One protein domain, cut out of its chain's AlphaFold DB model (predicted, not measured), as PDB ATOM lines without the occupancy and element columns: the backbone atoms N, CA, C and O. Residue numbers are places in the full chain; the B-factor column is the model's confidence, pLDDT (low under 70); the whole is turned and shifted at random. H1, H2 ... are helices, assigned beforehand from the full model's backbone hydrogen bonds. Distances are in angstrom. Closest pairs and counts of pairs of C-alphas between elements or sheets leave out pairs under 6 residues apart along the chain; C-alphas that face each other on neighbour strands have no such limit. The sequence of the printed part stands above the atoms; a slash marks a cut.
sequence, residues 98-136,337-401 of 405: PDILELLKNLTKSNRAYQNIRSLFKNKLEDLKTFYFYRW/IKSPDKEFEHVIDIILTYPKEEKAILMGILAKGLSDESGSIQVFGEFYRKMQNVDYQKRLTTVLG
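What this domain is: This is residues 98 to 136 and 337 to 401 of the 405 residues of an uncharacterized protein of Methanobacterium formicicum (strain DSM 3637 / PP1) (UniProt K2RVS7). H5 crosses the hairpin of H3 and H4, and the long H2 packs on H3 and H5. H1 packs on H2 and H4; H6 lies at one end. The printed part, 104 residues with six named helices, is all helix. It is compact, with a radius of gyration of the C-alphas of 13.6 A, and spans 44 by 29 by 22 A.

How they stand to each other: H2, residues 111 to 136, touches H5, residues 376 to 388, about perpendicular at 82 degrees; the closest C-alphas, Leu 128 and Ile 377, are 6.5 A apart. H3, residues 340 to 352, and H4, residues 356 to 369, form a hairpin at a tilt of 32 degrees, only just shallow. In each helix every O i to N i+4 pair is within hydrogen-bond range.

Where its parts are: H2 is 36.9 A long. H1, residues 98 to 105, begins at C-alpha (18.817, -15.872, 12.438); H6, residues 392 to 400, ends at C-alpha (37.788, -7.422, 36.749).

The domain as a whole: Residues 137 to 336 are cut out, a C-alpha gap of 14.0 A; residue 401 is under pLDDT 70.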
ATOM      1  N   PRO A  98      19.294 -14.976  11.382       85.81
ATOM      2  CA  PRO A  98      18.817 -15.872  12.438       85.81
ATOM      3  C   PRO A  98      19.669 -17.131  12.653       85.81
ATOM      4  O   PRO A  98      19.986 -17.434  13.804       85.81
ATOM      5  N   ASP A  99      20.080 -17.824  11.582       85.38
ATOM      6  CA  ASP A  99      20.927 -19.024  11.681       85.38
ATOM      7  C   ASP A  99      22.284 -18.674  12.333       85.38
ATOM      8  O   ASP A  99      22.760 -19.362  13.238       85.38
ATOM      9  N   ILE A 100      22.896 -17.555  11.926       88.88
ATOM     10  CA  ILE A 100      24.174 -17.082  12.486       88.88
ATOM     11  C   ILE A 100      24.009 -16.646  13.944       88.88
ATOM     12  O   ILE A 100      24.845 -16.971  14.785       88.88
ATOM     13  N   LEU A 101      22.921 -15.949  14.277       91.62
ATOM     14  CA  LEU A 101      22.606 -15.564  15.654       91.62
ATOM     15  C   LEU A 101      22.471 -16.775  16.579       91.62
ATOM     16  O   LEU A 101      22.907 -16.719  17.730       91.62
ATOM     17  N   GLU A 102      21.866 -17.862  16.106       90.62
ATOM     18  CA  GLU A 102      21.764 -19.102  16.872       90.62
ATOM     19  C   GLU A 102      23.143 -19.723  17.128       90.62
ATOM     20  O   GLU A 102      23.448 -20.115  18.258       90.62
ATOM     21  N   LEU A 103      24.011 -19.749  16.113       90.56
ATOM     22  CA  LEU A 103      25.397 -20.197  16.261       90.56
ATOM     23  C   LEU A 103      26.175 -19.313  17.254       90.56
ATOM     24  O   LEU A 103      26.830 -19.840  18.154       90.56
ATOM     25  N   LEU A 104      26.040 -17.985  17.161       92.12
ATOM     26  CA  LEU A 104      26.684 -17.024  18.068       92.12
ATOM     27  C   LEU A 104      26.246 -17.210  19.529       92.12
ATOM     28  O   LEU A 104      27.077 -17.202  20.438       92.12
ATOM     29  N   LYS A 105      24.949 -17.443  19.778       90.75
ATOM     30  CA  LYS A 105      24.419 -17.715  21.130       90.75
ATOM     31  C   LYS A 105      24.983 -18.998  21.745       90.75
ATOM     32  O   LYS A 105      25.047 -19.109  22.969       90.75
ATOM     33  N   ASN A 106      25.385 -19.950  20.907       90.62
ATOM     34  CA  ASN A 106      25.872 -21.265  21.313       90.62
ATOM     35  C   ASN A 106      27.405 -21.403  21.271       90.62
ATOM     36  O   ASN A 106      27.900 -22.501  21.527       90.62
ATOM     37  N   LEU A 107      28.154 -20.318  21.018       87.94
ATOM     38  CA  LEU A 107      29.626 -20.316  20.934       87.94
ATOM     39  C   LEU A 107      30.304 -21.031  22.111       87.94
ATOM     40  O   LEU A 107      31.153 -21.889  21.903       87.94
ATOM     41  N   THR A 108      29.898 -20.725  23.346       83.38
ATOM     42  CA  THR A 108      30.526 -21.281  24.560       83.38
ATOM     43  C   THR A 108      30.062 -22.695  24.904       83.38
ATOM     44  O   THR A 108      30.643 -23.339  25.771       83.38
ATOM     45  N   LYS A 109      29.000 -23.185  24.254       88.25
ATOM     46  CA  LYS A 109      28.361 -24.475  24.563       88.25
ATOM     47  C   LYS A 109      28.591 -25.532  23.486       88.25
ATOM     48  O   LYS A 109      28.319 -26.704  23.719       88.25
ATOM     49  N   SER A 110      29.047 -25.131  22.302       90.44
ATOM     50  CA  SER A 110      29.181 -26.010  21.145       90.44
ATOM     51  C   SER A 110      30.463 -25.706  20.382       90.44
ATOM     52  O   SER A 110      30.552 -24.700  19.679       90.44
ATOM     53  N   ASN A 111      31.426 -26.634  20.439       81.88
ATOM     54  CA  ASN A 111      32.644 -26.549  19.627       81.88
ATOM     55  C   ASN A 111      32.305 -26.442  18.130       81.88
ATOM     56  O   ASN A 111      32.947 -25.703  17.395       81.88
ATOM     57  N   ARG A 112      31.238 -27.113  17.675       78.62
ATOM     58  CA  ARG A 112      30.767 -26.992  16.290       78.62
ATOM     59  C   ARG A 112      30.314 -25.567  15.964       78.62
ATOM     60  O   ARG A 112      30.663 -25.058  14.906       78.62
ATOM     61  N   ALA A 113      29.551 -24.927  16.852       82.62
ATOM     62  CA  ALA A 113      29.115 -23.547  16.642       82.62
ATOM     63  C   ALA A 113      30.312 -22.589  16.602       82.62
ATOM     64  O   ALA A 113      30.396 -21.753  15.707       82.62
ATOM     65  N   TYR A 114      31.271 -22.781  17.509       86.31
ATOM     66  CA  TYR A 114      32.520 -22.028  17.540       86.31
ATOM     67  C   TYR A 114      33.329 -22.164  16.244       86.31
ATOM     68  O   TYR A 114      33.636 -21.153  15.617       86.31
ATOM     69  N   GLN A 115      33.602 -23.390  15.778       84.56
ATOM     70  CA  GLN A 115      34.350 -23.587  14.529       84.56
ATOM     71  C   GLN A 115      33.608 -23.017  13.310       84.56
ATOM     72  O   GLN A 115      34.243 -22.442  12.428       84.56
ATOM     73  N   ASN A 116      32.275 -23.118  13.270       86.38
ATOM     74  CA  ASN A 116      31.478 -22.548  12.183       86.38
ATOM     75  C   ASN A 116      31.583 -21.018  12.136       86.38
ATOM     76  O   ASN A 116      31.877 -20.464  11.081       86.38
ATOM     77  N   ILE A 117      31.376 -20.334  13.267       91.56
ATOM     78  CA  ILE A 117      31.493 -18.871  13.327       91.56
ATOM     79  C   ILE A 117      32.924 -18.432  13.014       91.56
ATOM     80  O   ILE A 117      33.105 -17.495  12.241       91.56
ATOM     81  N   ARG A 118      33.932 -19.127  13.549       91.06
ATOM     82  CA  ARG A 118      35.340 -18.852  13.242       91.06
ATOM     83  C   ARG A 118      35.610 -18.954  11.742       91.06
ATOM     84  O   ARG A 118      36.261 -18.081  11.181       91.06
ATOM     85  N   SER A 119      35.084 -19.981  11.075       87.81
ATOM     86  CA  SER A 119      35.215 -20.128   9.623       87.81
ATOM     87  C   SER A 119      34.520 -19.000   8.857       87.81
ATOM     88  O   SER A 119      35.097 -18.481   7.907       87.81
ATOM     89  N   LEU A 120      33.310 -18.599   9.264       90.69
ATOM     90  CA  LEU A 120      32.596 -17.483   8.633       90.69
ATOM     91  C   LEU A 120      33.344 -16.167   8.809       90.69
ATOM     92  O   LEU A 120      33.480 -15.408   7.856       90.69
ATOM     93  N   PHE A 121      33.868 -15.921  10.008       94.06
ATOM     94  CA  PHE A 121      34.665 -14.741  10.302       94.06
ATOM     95  C   PHE A 121      35.915 -14.681   9.427       94.06
ATOM     96  O   PHE A 121      36.188 -13.642   8.837       94.06
ATOM     97  N   LYS A 122      36.639 -15.800   9.284       92.12
ATOM     98  CA  LYS A 122      37.798 -15.889   8.385       92.12
ATOM     99  C   LYS A 122      37.435 -15.533   6.951       92.12
ATOM    100  O   LYS A 122      38.089 -14.679   6.369       92.12
ATOM    101  N   ASN A 123      36.387 -16.156   6.414       89.75
ATOM    102  CA  ASN A 123      35.945 -15.892   5.048       89.75
ATOM    103  C   ASN A 123      35.579 -14.413   4.874       89.75
ATOM    104  O   ASN A 123      36.060 -13.770   3.948       89.75
ATOM    105  N   LYS A 124      34.824 -13.839   5.818       91.69
ATOM    106  CA  LYS A 124      34.429 -12.429   5.754       91.69
ATOM    107  C   LYS A 124      35.603 -11.462   5.909       91.69
ATOM    108  O   LYS A 124      35.586 -10.380   5.332       91.69
ATOM    109  N   LEU A 125      36.635 -11.843   6.659       93.00
ATOM    110  CA  LEU A 125      37.864 -11.066   6.770       93.00
ATOM    111  C   LEU A 125      38.666 -11.076   5.462       93.00
ATOM    112  O   LEU A 125      39.222 -10.047   5.091       93.00
ATOM    113  N   GLU A 126      38.700 -12.199   4.741       90.44
ATOM    114  CA  GLU A 126      39.300 -12.260   3.400       90.44
ATOM    115  C   GLU A 126      38.490 -11.456   2.369       90.44
ATOM    116  O   GLU A 126      39.077 -10.734   1.557       90.44
ATOM    117  N   ASP A 127      37.155 -11.480   2.449       90.00
ATOM    118  CA  ASP A 127      36.299 -10.594   1.649       90.00
ATOM    119  C   ASP A 127      36.614  -9.118   1.944       90.00
ATOM    120  O   ASP A 127      36.691  -8.297   1.029       90.00
ATOM    121  N   LEU A 128      36.844  -8.772   3.217       91.50
ATOM    122  CA  LEU A 128      37.148  -7.402   3.641       91.50
ATOM    123  C   LEU A 128      38.524  -6.948   3.148       91.50
ATOM    124  O   LEU A 128      38.668  -5.815   2.691       91.50
ATOM    125  N   LYS A 129      39.525  -7.834   3.177       91.38
ATOM    126  CA  LYS A 129      40.827  -7.575   2.547       91.38
ATOM    127  C   LYS A 129      40.665  -7.333   1.055       91.38
ATOM    128  O   LYS A 129      41.185  -6.358   0.536       91.38
ATOM    129  N   THR A 130      39.908  -8.181   0.372       89.62
ATOM    130  CA  THR A 130      39.650  -8.024  -1.062       89.62
ATOM    131  C   THR A 130      38.986  -6.674  -1.353       89.62
ATOM    132  O   THR A 130      39.420  -5.942  -2.239       89.62
ATOM    133  N   PHE A 131      37.996  -6.292  -0.545       88.38
ATOM    134  CA  PHE A 131      37.326  -4.998  -0.632       88.38
ATOM    135  C   PHE A 131      38.294  -3.814  -0.458       88.38
ATOM    136  O   PHE A 131      38.318  -2.911  -1.297       88.38
ATOM    137  N   TYR A 132      39.128  -3.816   0.587       89.12
ATOM    138  CA  TYR A 132      40.109  -2.746   0.795       89.12
ATOM    139  C   TYR A 132      41.213  -2.733  -0.261       89.12
ATOM    140  O   TYR A 132      41.681  -1.657  -0.617       89.12
ATOM    141  N   PHE A 133      41.593  -3.892  -0.797       89.69
ATOM    142  CA  PHE A 133      42.548  -3.991  -1.894       89.69
ATOM    143  C   PHE A 133      42.028  -3.307  -3.147       89.69
ATOM    144  O   PHE A 133      42.740  -2.492  -3.724       89.69
ATOM    145  N   TYR A 134      40.773  -3.559  -3.526       86.31
ATOM    146  CA  TYR A 134      40.177  -2.862  -4.661       86.31
ATOM    147  C   TYR A 134      40.151  -1.351  -4.440       86.31
ATOM    148  O   TYR A 134      40.645  -0.616  -5.292       86.31
ATOM    149  N   ARG A 135      39.685  -0.880  -3.278       86.88
ATOM    150  CA  ARG A 135      39.674   0.560  -2.962       86.88
ATOM    151  C   ARG A 135      41.069   1.178  -3.020       86.88
ATOM    152  O   ARG A 135      41.241   2.232  -3.622       86.88
ATOM    153  N   TRP A 136      42.058   0.520  -2.421       89.69
ATOM    154  CA  TRP A 136      43.438   0.997  -2.425       89.69
ATOM    155  C   TRP A 136      44.025   1.019  -3.840       89.69
ATOM    156  O   TRP A 136      44.667   1.990  -4.211       89.69
ATOM    157  N   ILE A 337      44.953  -5.391   9.065       79.56
ATOM    158  CA  ILE A 337      44.329  -6.713   9.183       79.56
ATOM    159  C   ILE A 337      45.404  -7.777   9.454       79.56
ATOM    160  O   ILE A 337      46.164  -8.156   8.563       79.56
ATOM    161  N   LYS A 338      45.464  -8.290  10.693       77.31
ATOM    162  CA  LYS A 338      46.440  -9.316  11.104       77.31
ATOM    163  C   LYS A 338      45.927 -10.737  10.820       77.31
ATOM    164  O   LYS A 338      45.056 -10.974   9.984       77.31
ATOM    165  N   SER A 339      46.516 -11.725  11.503       81.31
ATOM    166  CA  SER A 339      46.131 -13.135  11.403       81.31
ATOM    167  C   SER A 339      44.647 -13.336  11.758       81.31
ATOM    168  O   SER A 339      44.266 -13.014  12.887       81.31
ATOM    169  N   PRO A 340      43.838 -13.952  10.870       81.19
ATOM    170  CA  PRO A 340      42.396 -14.115  11.072       81.19
ATOM    171  C   PRO A 340      42.006 -14.819  12.374       81.19
ATOM    172  O   PRO A 340      40.944 -14.563  12.929       81.19
ATOM    173  N   ASP A 341      42.866 -15.711  12.866       82.19
ATOM    174  CA  ASP A 341      42.620 -16.456  14.099       82.19
ATOM    175  C   ASP A 341      42.709 -15.586  15.344       82.19
ATOM    176  O   ASP A 341      41.824 -15.633  16.190       82.19
ATOM    177  N   LYS A 342      43.755 -14.764  15.441       84.44
ATOM    178  CA  LYS A 342      43.928 -13.868  16.588       84.44
ATOM    179  C   LYS A 342      42.861 -12.779  16.605       84.44
ATOM    180  O   LYS A 342      42.366 -12.436  17.671       84.44
ATOM    181  N   GLU A 343      42.510 -12.271  15.428       87.31
ATOM    182  CA  GLU A 343      41.469 -11.256  15.269       87.31
ATOM    183  C   GLU A 343      40.090 -11.795  15.668       87.31
ATOM    184  O   GLU A 343      39.338 -11.117  16.363       87.31
ATOM    185  N   PHE A 344      39.781 -13.042  15.302       91.44
ATOM    186  CA  PHE A 344      38.544 -13.690  15.721       91.44
ATOM    187  C   PHE A 344      38.444 -13.818  17.250       91.44
ATOM    188  O   PHE A 344      37.451 -13.361  17.819       91.44
ATOM    189  N   GLU A 345      39.461 -14.386  17.916       88.56
ATOM    190  CA  GLU A 345      39.447 -14.513  19.385       88.56
ATOM    191  C   GLU A 345      39.298 -13.148  20.054       88.56
ATOM    192  O   GLU A 345      38.446 -12.970  20.918       88.56
ATOM    193  N   HIS A 346      40.070 -12.161  19.596       88.19
ATOM    194  CA  HIS A 346      40.046 -10.814  20.148       88.19
ATOM    195  C   HIS A 346      38.652 -10.176  20.076       88.19
ATOM    196  O   HIS A 346      38.152  -9.650  21.071       88.19
ATOM    197  N   VAL A 347      37.993 -10.266  18.917       91.50
ATOM    198  CA  VAL A 347      36.635  -9.744  18.723       91.50
ATOM    199  C   VAL A 347      35.635 -10.456  19.631       91.50
ATOM    200  O   VAL A 347      34.810  -9.799  20.270       91.50
ATOM    201  N   ILE A 348      35.687 -11.789  19.709       91.88
ATOM    202  CA  ILE A 348      34.768 -12.548  20.561       91.88
ATOM    203  C   ILE A 348      34.996 -12.214  22.035       91.88
ATOM    204  O   ILE A 348      34.023 -11.924  22.731       91.88
ATOM    205  N   ASP A 349      36.242 -12.169  22.495       88.50
ATOM    206  CA  ASP A 349      36.584 -11.821  23.873       88.50
ATOM    207  C   ASP A 349      36.071 -10.429  24.241       88.50
ATOM    208  O   ASP A 349      35.406 -10.278  25.267       88.50
ATOM    209  N   ILE A 350      36.278  -9.427  23.375       90.00
ATOM    210  CA  ILE A 350      35.722  -8.082  23.569       90.00
ATOM    211  C   ILE A 350      34.202  -8.150  23.727       90.00
ATOM    212  O   ILE A 350      33.676  -7.627  24.709       90.00
ATOM    213  N   ILE A 351      33.478  -8.811  22.818       90.94
ATOM    214  CA  ILE A 351      32.011  -8.925  22.892       90.94
ATOM    215  C   ILE A 351      31.572  -9.586  24.208       90.94
ATOM    216  O   ILE A 351      30.559  -9.199  24.792       90.94
ATOM    217  N   LEU A 352      32.320 -10.581  24.689       87.88
ATOM    218  CA  LEU A 352      32.014 -11.290  25.930       87.88
ATOM    219  C   LEU A 352      32.204 -10.430  27.188       87.88
ATOM    220  O   LEU A 352      31.570 -10.740  28.196       87.88
ATOM    221  N   THR A 353      32.986  -9.346  27.125       88.00
ATOM    222  CA  THR A 353      33.136  -8.378  28.230       88.00
ATOM    223  C   THR A 353      31.942  -7.435  28.413       88.00
ATOM    224  O   THR A 353      31.833  -6.771  29.443       88.00
ATOM    225  N   TYR A 354      31.048  -7.338  27.425       88.31
ATOM    226  CA  TYR A 354      29.895  -6.441  27.485       88.31
ATOM    227  C   TYR A 354      28.753  -7.002  28.356       88.31
ATOM    228  O   TYR A 354      28.534  -8.221  28.383       88.31
ATOM    229  N   PRO A 355      27.945  -6.127  28.996       88.75
ATOM    230  CA  PRO A 355      26.695  -6.521  29.642       88.75
ATOM    231  C   PRO A 355      25.759  -7.269  28.688       88.75
ATOM    232  O   PRO A 355      25.823  -7.111  27.470       88.75
ATOM    233  N   LYS A 356      24.841  -8.072  29.241       88.81
ATOM    234  CA  LYS A 356      23.971  -8.979  28.468       88.81
ATOM    235  C   LYS A 356      23.216  -8.286  27.323       88.81
ATOM    236  O   LYS A 356      23.094  -8.874  26.251       88.81
ATOM    237  N   GLU A 357      22.709  -7.079  27.557       91.06
ATOM    238  CA  GLU A 357      21.939  -6.308  26.575       91.06
ATOM    239  C   GLU A 357      22.829  -5.817  25.424       91.06
ATOM    240  O   GLU A 357      22.564  -6.131  24.263       91.06
ATOM    241  N   GLU A 358      23.945  -5.156  25.735       90.69
ATOM    242  CA  GLU A 358      24.913  -4.673  24.740       90.69
ATOM    243  C   GLU A 358      25.559  -5.822  23.960       90.69
ATOM    244  O   GLU A 358      25.662  -5.778  22.734       90.69
ATOM    245  N   LYS A 359      25.909  -6.913  24.644       91.44
ATOM    246  CA  LYS A 359      26.409  -8.140  24.021       91.44
ATOM    247  C   LYS A 359      25.432  -8.688  22.979       91.44
ATOM    248  O   LYS A 359      25.862  -9.121  21.911       91.44
ATOM    249  N   ALA A 360      24.128  -8.679  23.263       90.69
ATOM    250  CA  ALA A 360      23.119  -9.140  22.311       90.69
ATOM    251  C   ALA A 360      23.054  -8.241  21.063       90.69
ATOM    252  O   ALA A 360      22.926  -8.758  19.951       90.69
ATOM    253  N   ILE A 361      23.203  -6.922  21.235       93.25
ATOM    254  CA  ILE A 361      23.277  -5.959  20.128       93.25
ATOM    255  C   ILE A 361      24.519  -6.229  19.272       93.25
ATOM    256  O   ILE A 361      24.397  -6.394  18.058       93.25
ATOM    257  N   LEU A 362      25.696  -6.357  19.892       94.12
ATOM    258  CA  LEU A 362      26.959  -6.616  19.192       94.12
ATOM    259  C   LEU A 362      26.934  -7.943  18.430       94.12
ATOM    260  O   LEU A 362      27.317  -7.983  17.264       94.12
ATOM    261  N   MET A 363      26.409  -9.011  19.036       94.12
ATOM    262  CA  MET A 363      26.186 -10.283  18.340       94.12
ATOM    263  C   MET A 363      25.205 -10.130  17.171       94.12
ATOM    264  O   MET A 363      25.385 -10.759  16.133       94.12
ATOM    265  N   GLY A 364      24.186  -9.281  17.306       93.19
ATOM    266  CA  GLY A 364      23.248  -8.961  16.231       93.19
ATOM    267  C   GLY A 364      23.873  -8.208  15.060       93.19
ATOM    268  O   GLY A 364      23.461  -8.447  13.920       93.19
ATOM    269  N   ILE A 365      24.832  -7.319  15.324       94.62
ATOM    270  CA  ILE A 365      25.605  -6.605  14.298       94.62
ATOM    271  C   ILE A 365      26.592  -7.568  13.637       94.62
ATOM    272  O   ILE A 365      26.597  -7.676  12.415       94.62
ATOM    273  N   LEU A 366      27.343  -8.341  14.428       95.50
ATOM    274  CA  LEU A 366      28.259  -9.356  13.911       95.50
ATOM    275  C   LEU A 366      27.519 -10.383  13.045       95.50
ATOM    276  O   LEU A 366      27.992 -10.720  11.970       95.50
ATOM    277  N   ALA A 367      26.321 -10.819  13.440       94.56
ATOM    278  CA  ALA A 367      25.510 -11.721  12.623       94.56
ATOM    279  C   ALA A 367      25.120 -11.123  11.263       94.56
ATOM    280  O   ALA A 367      25.060 -11.853  10.280       94.56
ATOM    281  N   LYS A 368      24.855  -9.809  11.195       92.19
ATOM    282  CA  LYS A 368      24.616  -9.104   9.926       92.19
ATOM    283  C   LYS A 368      25.905  -8.982   9.110       92.19
ATOM    284  O   LYS A 368      25.864  -9.136   7.897       92.19
ATOM    285  N   GLY A 369      27.029  -8.714   9.770       92.50
ATOM    286  CA  GLY A 369      28.337  -8.645   9.124       92.50
ATOM    287  C   GLY A 369      28.770  -9.987   8.534       92.50
ATOM    288  O   GLY A 369      29.300 -10.030   7.435       92.50
ATOM    289  N   LEU A 370      28.497 -11.094   9.226       92.50
ATOM    290  CA  LEU A 370      28.860 -12.445   8.792       92.50
ATOM    291  C   LEU A 370      27.860 -13.082   7.819       92.50
ATOM    292  O   LEU A 370      28.142 -14.161   7.306       92.50
ATOM    293  N   SER A 371      26.694 -12.472   7.597       87.81
ATOM    294  CA  SER A 371      25.705 -13.026   6.675       87.81
ATOM    295  C   SER A 371      26.038 -12.703   5.222       87.81
ATOM    296  O   SER A 371      26.892 -11.872   4.904       87.81
ATOM    297  N   ASP A 372      25.306 -13.351   4.322       78.75
ATOM    298  CA  ASP A 372      25.386 -13.094   2.885       78.75
ATOM    299  C   ASP A 372      24.453 -11.953   2.450       78.75
ATOM    300  O   ASP A 372      24.219 -11.759   1.259       78.75
ATOM    301  N   GLU A 373      23.829 -11.233   3.389       81.00
ATOM    302  CA  GLU A 373      22.912 -10.131   3.086       81.00
ATOM    303  C   GLU A 373      23.628  -8.960   2.392       81.00
ATOM    304  O   GLU A 373      24.832  -8.748   2.562       81.00
ATOM    305  N   SER A 374      22.873  -8.144   1.649       80.19
ATOM    306  CA  SER A 374      23.397  -6.889   1.099       80.19
ATOM    307  C   SER A 374      23.912  -5.979   2.218       80.19
ATOM    308  O   SER A 374      23.373  -5.966   3.334       80.19
ATOM    309  N   GLY A 375      24.990  -5.248   1.934       83.44
ATOM    310  CA  GLY A 375      25.647  -4.383   2.913       83.44
ATOM    311  C   GLY A 375      26.452  -5.126   3.989       83.44
ATOM    312  O   GLY A 375      27.007  -4.487   4.878       83.44
ATOM    313  N   SER A 376      26.489  -6.468   3.978       90.25
ATOM    314  CA  SER A 376      27.161  -7.257   5.025       90.25
ATOM    315  C   SER A 376      28.648  -6.935   5.140       90.25
ATOM    316  O   SER A 376      29.155  -6.854   6.253       90.25
ATOM    317  N   ILE A 377      29.336  -6.696   4.020       90.31
ATOM    318  CA  ILE A 377      30.764  -6.372   4.032       90.31
ATOM    319  C   ILE A 377      31.043  -4.998   4.654       90.31
ATOM    320  O   ILE A 377      31.953  -4.883   5.470       90.31
ATOM    321  N   GLN A 378      30.208  -3.993   4.373       91.56
ATOM    322  CA  GLN A 378      30.299  -2.662   4.978       91.56
ATOM    323  C   GLN A 378      30.011  -2.717   6.480       91.56
ATOM    324  O   GLN A 378      30.767  -2.173   7.282       91.56
ATOM    325  N   VAL A 379      28.959  -3.444   6.882       94.12
ATOM    326  CA  VAL A 379      28.642  -3.665   8.303       94.12
ATOM    327  C   VAL A 379      29.792  -4.375   9.010       94.12
ATOM    328  O   VAL A 379      30.162  -3.979  10.114       94.12
ATOM    329  N   PHE A 380      30.356  -5.416   8.393       94.81
ATOM    330  CA  PHE A 380      31.475  -6.159   8.958       94.81
ATOM    331  C   PHE A 380      32.722  -5.286   9.090       94.81
ATOM    332  O   PHE A 380      33.322  -5.280  10.159       94.81
ATOM    333  N   GLY A 381      33.080  -4.516   8.059       92.50
ATOM    334  CA  GLY A 381      34.237  -3.624   8.093       92.50
ATOM    335  C   GLY A 381      34.104  -2.507   9.129       92.50
ATOM    336  O   GLY A 381      35.027  -2.311   9.917       92.50
ATOM    337  N   GLU A 382      32.941  -1.846   9.229       92.50
ATOM    338  CA  GLU A 382      32.672  -0.874  10.302       92.50
ATOM    339  C   GLU A 382      32.774  -1.509  11.689       92.50
ATOM    340  O   GLU A 382      33.414  -0.970  12.596       92.50
ATOM    341  N   PHE A 383      32.123  -2.660  11.865       94.12
ATOM    342  CA  PHE A 383      32.129  -3.381  13.128       94.12
ATOM    343  C   PHE A 383      33.555  -3.759  13.533       94.12
ATOM    344  O   PHE A 383      33.975  -3.473  14.653       94.12
ATOM    345  N   TYR A 384      34.309  -4.350  12.609       92.56
ATOM    346  CA  TYR A 384      35.681  -4.781  12.816       92.56
ATOM    347  C   TYR A 384      36.599  -3.605  13.160       92.56
ATOM    348  O   TYR A 384      37.282  -3.652  14.181       92.56
ATOM    349  N   ARG A 385      36.533  -2.505  12.397       89.12
ATOM    350  CA  ARG A 385      37.283  -1.269  12.671       89.12
ATOM    351  C   ARG A 385      37.007  -0.736  14.076       89.12
ATOM    352  O   ARG A 385      37.930  -0.366  14.797       89.12
ATOM    353  N   LYS A 386      35.737  -0.722  14.500       90.50
ATOM    354  CA  LYS A 386      35.365  -0.293  15.856       90.50
ATOM    355  C   LYS A 386      35.904  -1.231  16.929       90.50
ATOM    356  O   LYS A 386      36.357  -0.735  17.954       90.50
ATOM    357  N   MET A 387      35.884  -2.545  16.701       90.19
ATOM    358  CA  MET A 387      36.448  -3.518  17.643       90.19
ATOM    359  C   MET A 387      37.972  -3.385  17.765       90.19
ATOM    360  O   MET A 387      38.475  -3.430  18.880       90.19
ATOM    361  N   GLN A 388      38.695  -3.139  16.665       86.50
ATOM    362  CA  GLN A 388      40.151  -2.925  16.694       86.50
ATOM    363  C   GLN A 388      40.570  -1.693  17.515       86.50
ATOM    364  O   GLN A 388      41.669  -1.665  18.064       86.50
ATOM    365  N   ASN A 389      39.695  -0.692  17.622       87.19
ATOM    366  CA  ASN A 389      39.936   0.518  18.410       87.19
ATOM    367  C   ASN A 389      39.562   0.370  19.896       87.19
ATOM    368  O   ASN A 389      39.732   1.316  20.665       87.19
ATOM    369  N   VAL A 390      39.028  -0.781  20.320       86.75
ATOM    370  CA  VAL A 390      38.733  -1.029  21.736       86.75
ATOM    371  C   VAL A 390      40.030  -1.350  22.473       86.75
ATOM    372  O   VAL A 390      40.693  -2.344  22.187       86.75
ATOM    373  N   ASP A 391      40.355  -0.553  23.491       84.44
ATOM    374  CA  ASP A 391      41.430  -0.882  24.426       84.44
ATOM    375  C   ASP A 391      41.022  -2.075  25.302       84.44
ATOM    376  O   ASP A 391      40.305  -1.947  26.298       84.44
ATOM    377  N   TYR A 392      41.469  -3.262  24.898       79.44
ATOM    378  CA  TYR A 392      41.153  -4.517  25.570       79.44
ATOM    379  C   TYR A 392      41.727  -4.608  26.992       79.44
ATOM    380  O   TYR A 392      41.077  -5.177  27.868       79.44
ATOM    381  N   GLN A 393      42.898  -4.017  27.253       79.69
ATOM    382  CA  GLN A 393      43.513  -4.008  28.588       79.69
ATOM    383  C   GLN A 393      42.677  -3.170  29.553       79.69
ATOM    384  O   GLN A 393      42.275  -3.649  30.619       79.69
ATOM    385  N   LYS A 394      42.324  -1.952  29.137       82.12
ATOM    386  CA  LYS A 394      41.426  -1.080  29.899       82.12
ATOM    387  C   LYS A 394      40.073  -1.745  30.133       82.12
ATOM    388  O   LYS A 394      39.515  -1.689  31.225       82.12
ATOM    389  N   ARG A 395      39.558  -2.440  29.120       78.75
ATOM    390  CA  ARG A 395      38.294  -3.176  29.200       78.75
ATOM    391  C   ARG A 395      38.312  -4.281  30.251       78.75
ATOM    392  O   ARG A 395      37.396  -4.356  31.067       78.75
ATOM    393  N   LEU A 396      39.338  -5.130  30.222       76.38
ATOM    394  CA  LEU A 396      39.520  -6.208  31.191       76.38
ATOM    395  C   LEU A 396      39.647  -5.654  32.609       76.38
ATOM    396  O   LEU A 396      39.010  -6.174  33.518       76.38
ATOM    397  N   THR A 397      40.408  -4.577  32.773       77.75
ATOM    398  CA  THR A 397      40.604  -3.877  34.050       77.75
ATOM    399  C   THR A 397      39.264  -3.434  34.646       77.75
ATOM    400  O   THR A 397      38.946  -3.790  35.782       77.75
ATOM    401  N   THR A 398      38.405  -2.801  33.836       75.94
ATOM    402  CA  THR A 398      37.039  -2.417  34.229       75.94
ATOM    403  C   THR A 398      36.176  -3.615  34.638       75.94
ATOM    404  O   THR A 398      35.464  -3.547  35.637       75.94
ATOM    405  N   VAL A 399      36.220  -4.720  33.888       72.56
ATOM    406  CA  VAL A 399      35.394  -5.915  34.163       72.56
ATOM    407  C   VAL A 399      35.864  -6.664  35.406       72.56
ATOM    408  O   VAL A 399      35.046  -7.170  36.170       72.56
ATOM    409  N   LEU A 400      37.179  -6.746  35.608       74.62
ATOM    410  CA  LEU A 400      37.788  -7.422  36.749       74.62
ATOM    411  C   LEU A 400      37.758  -6.566  38.024       74.62
ATOM    412  O   LEU A 400      38.149  -7.053  39.082       74.62
ATOM    413  N   GLY A 401      37.294  -5.312  37.942       62.22
ATOM    414  CA  GLY A 401      37.294  -4.375  39.066       62.22
ATOM    415  C   GLY A 401      38.704  -4.047  39.559       62.22
ATOM    416  O   GLY A 401      38.884  -3.695  40.725       62.22
TER     417      GLY A 401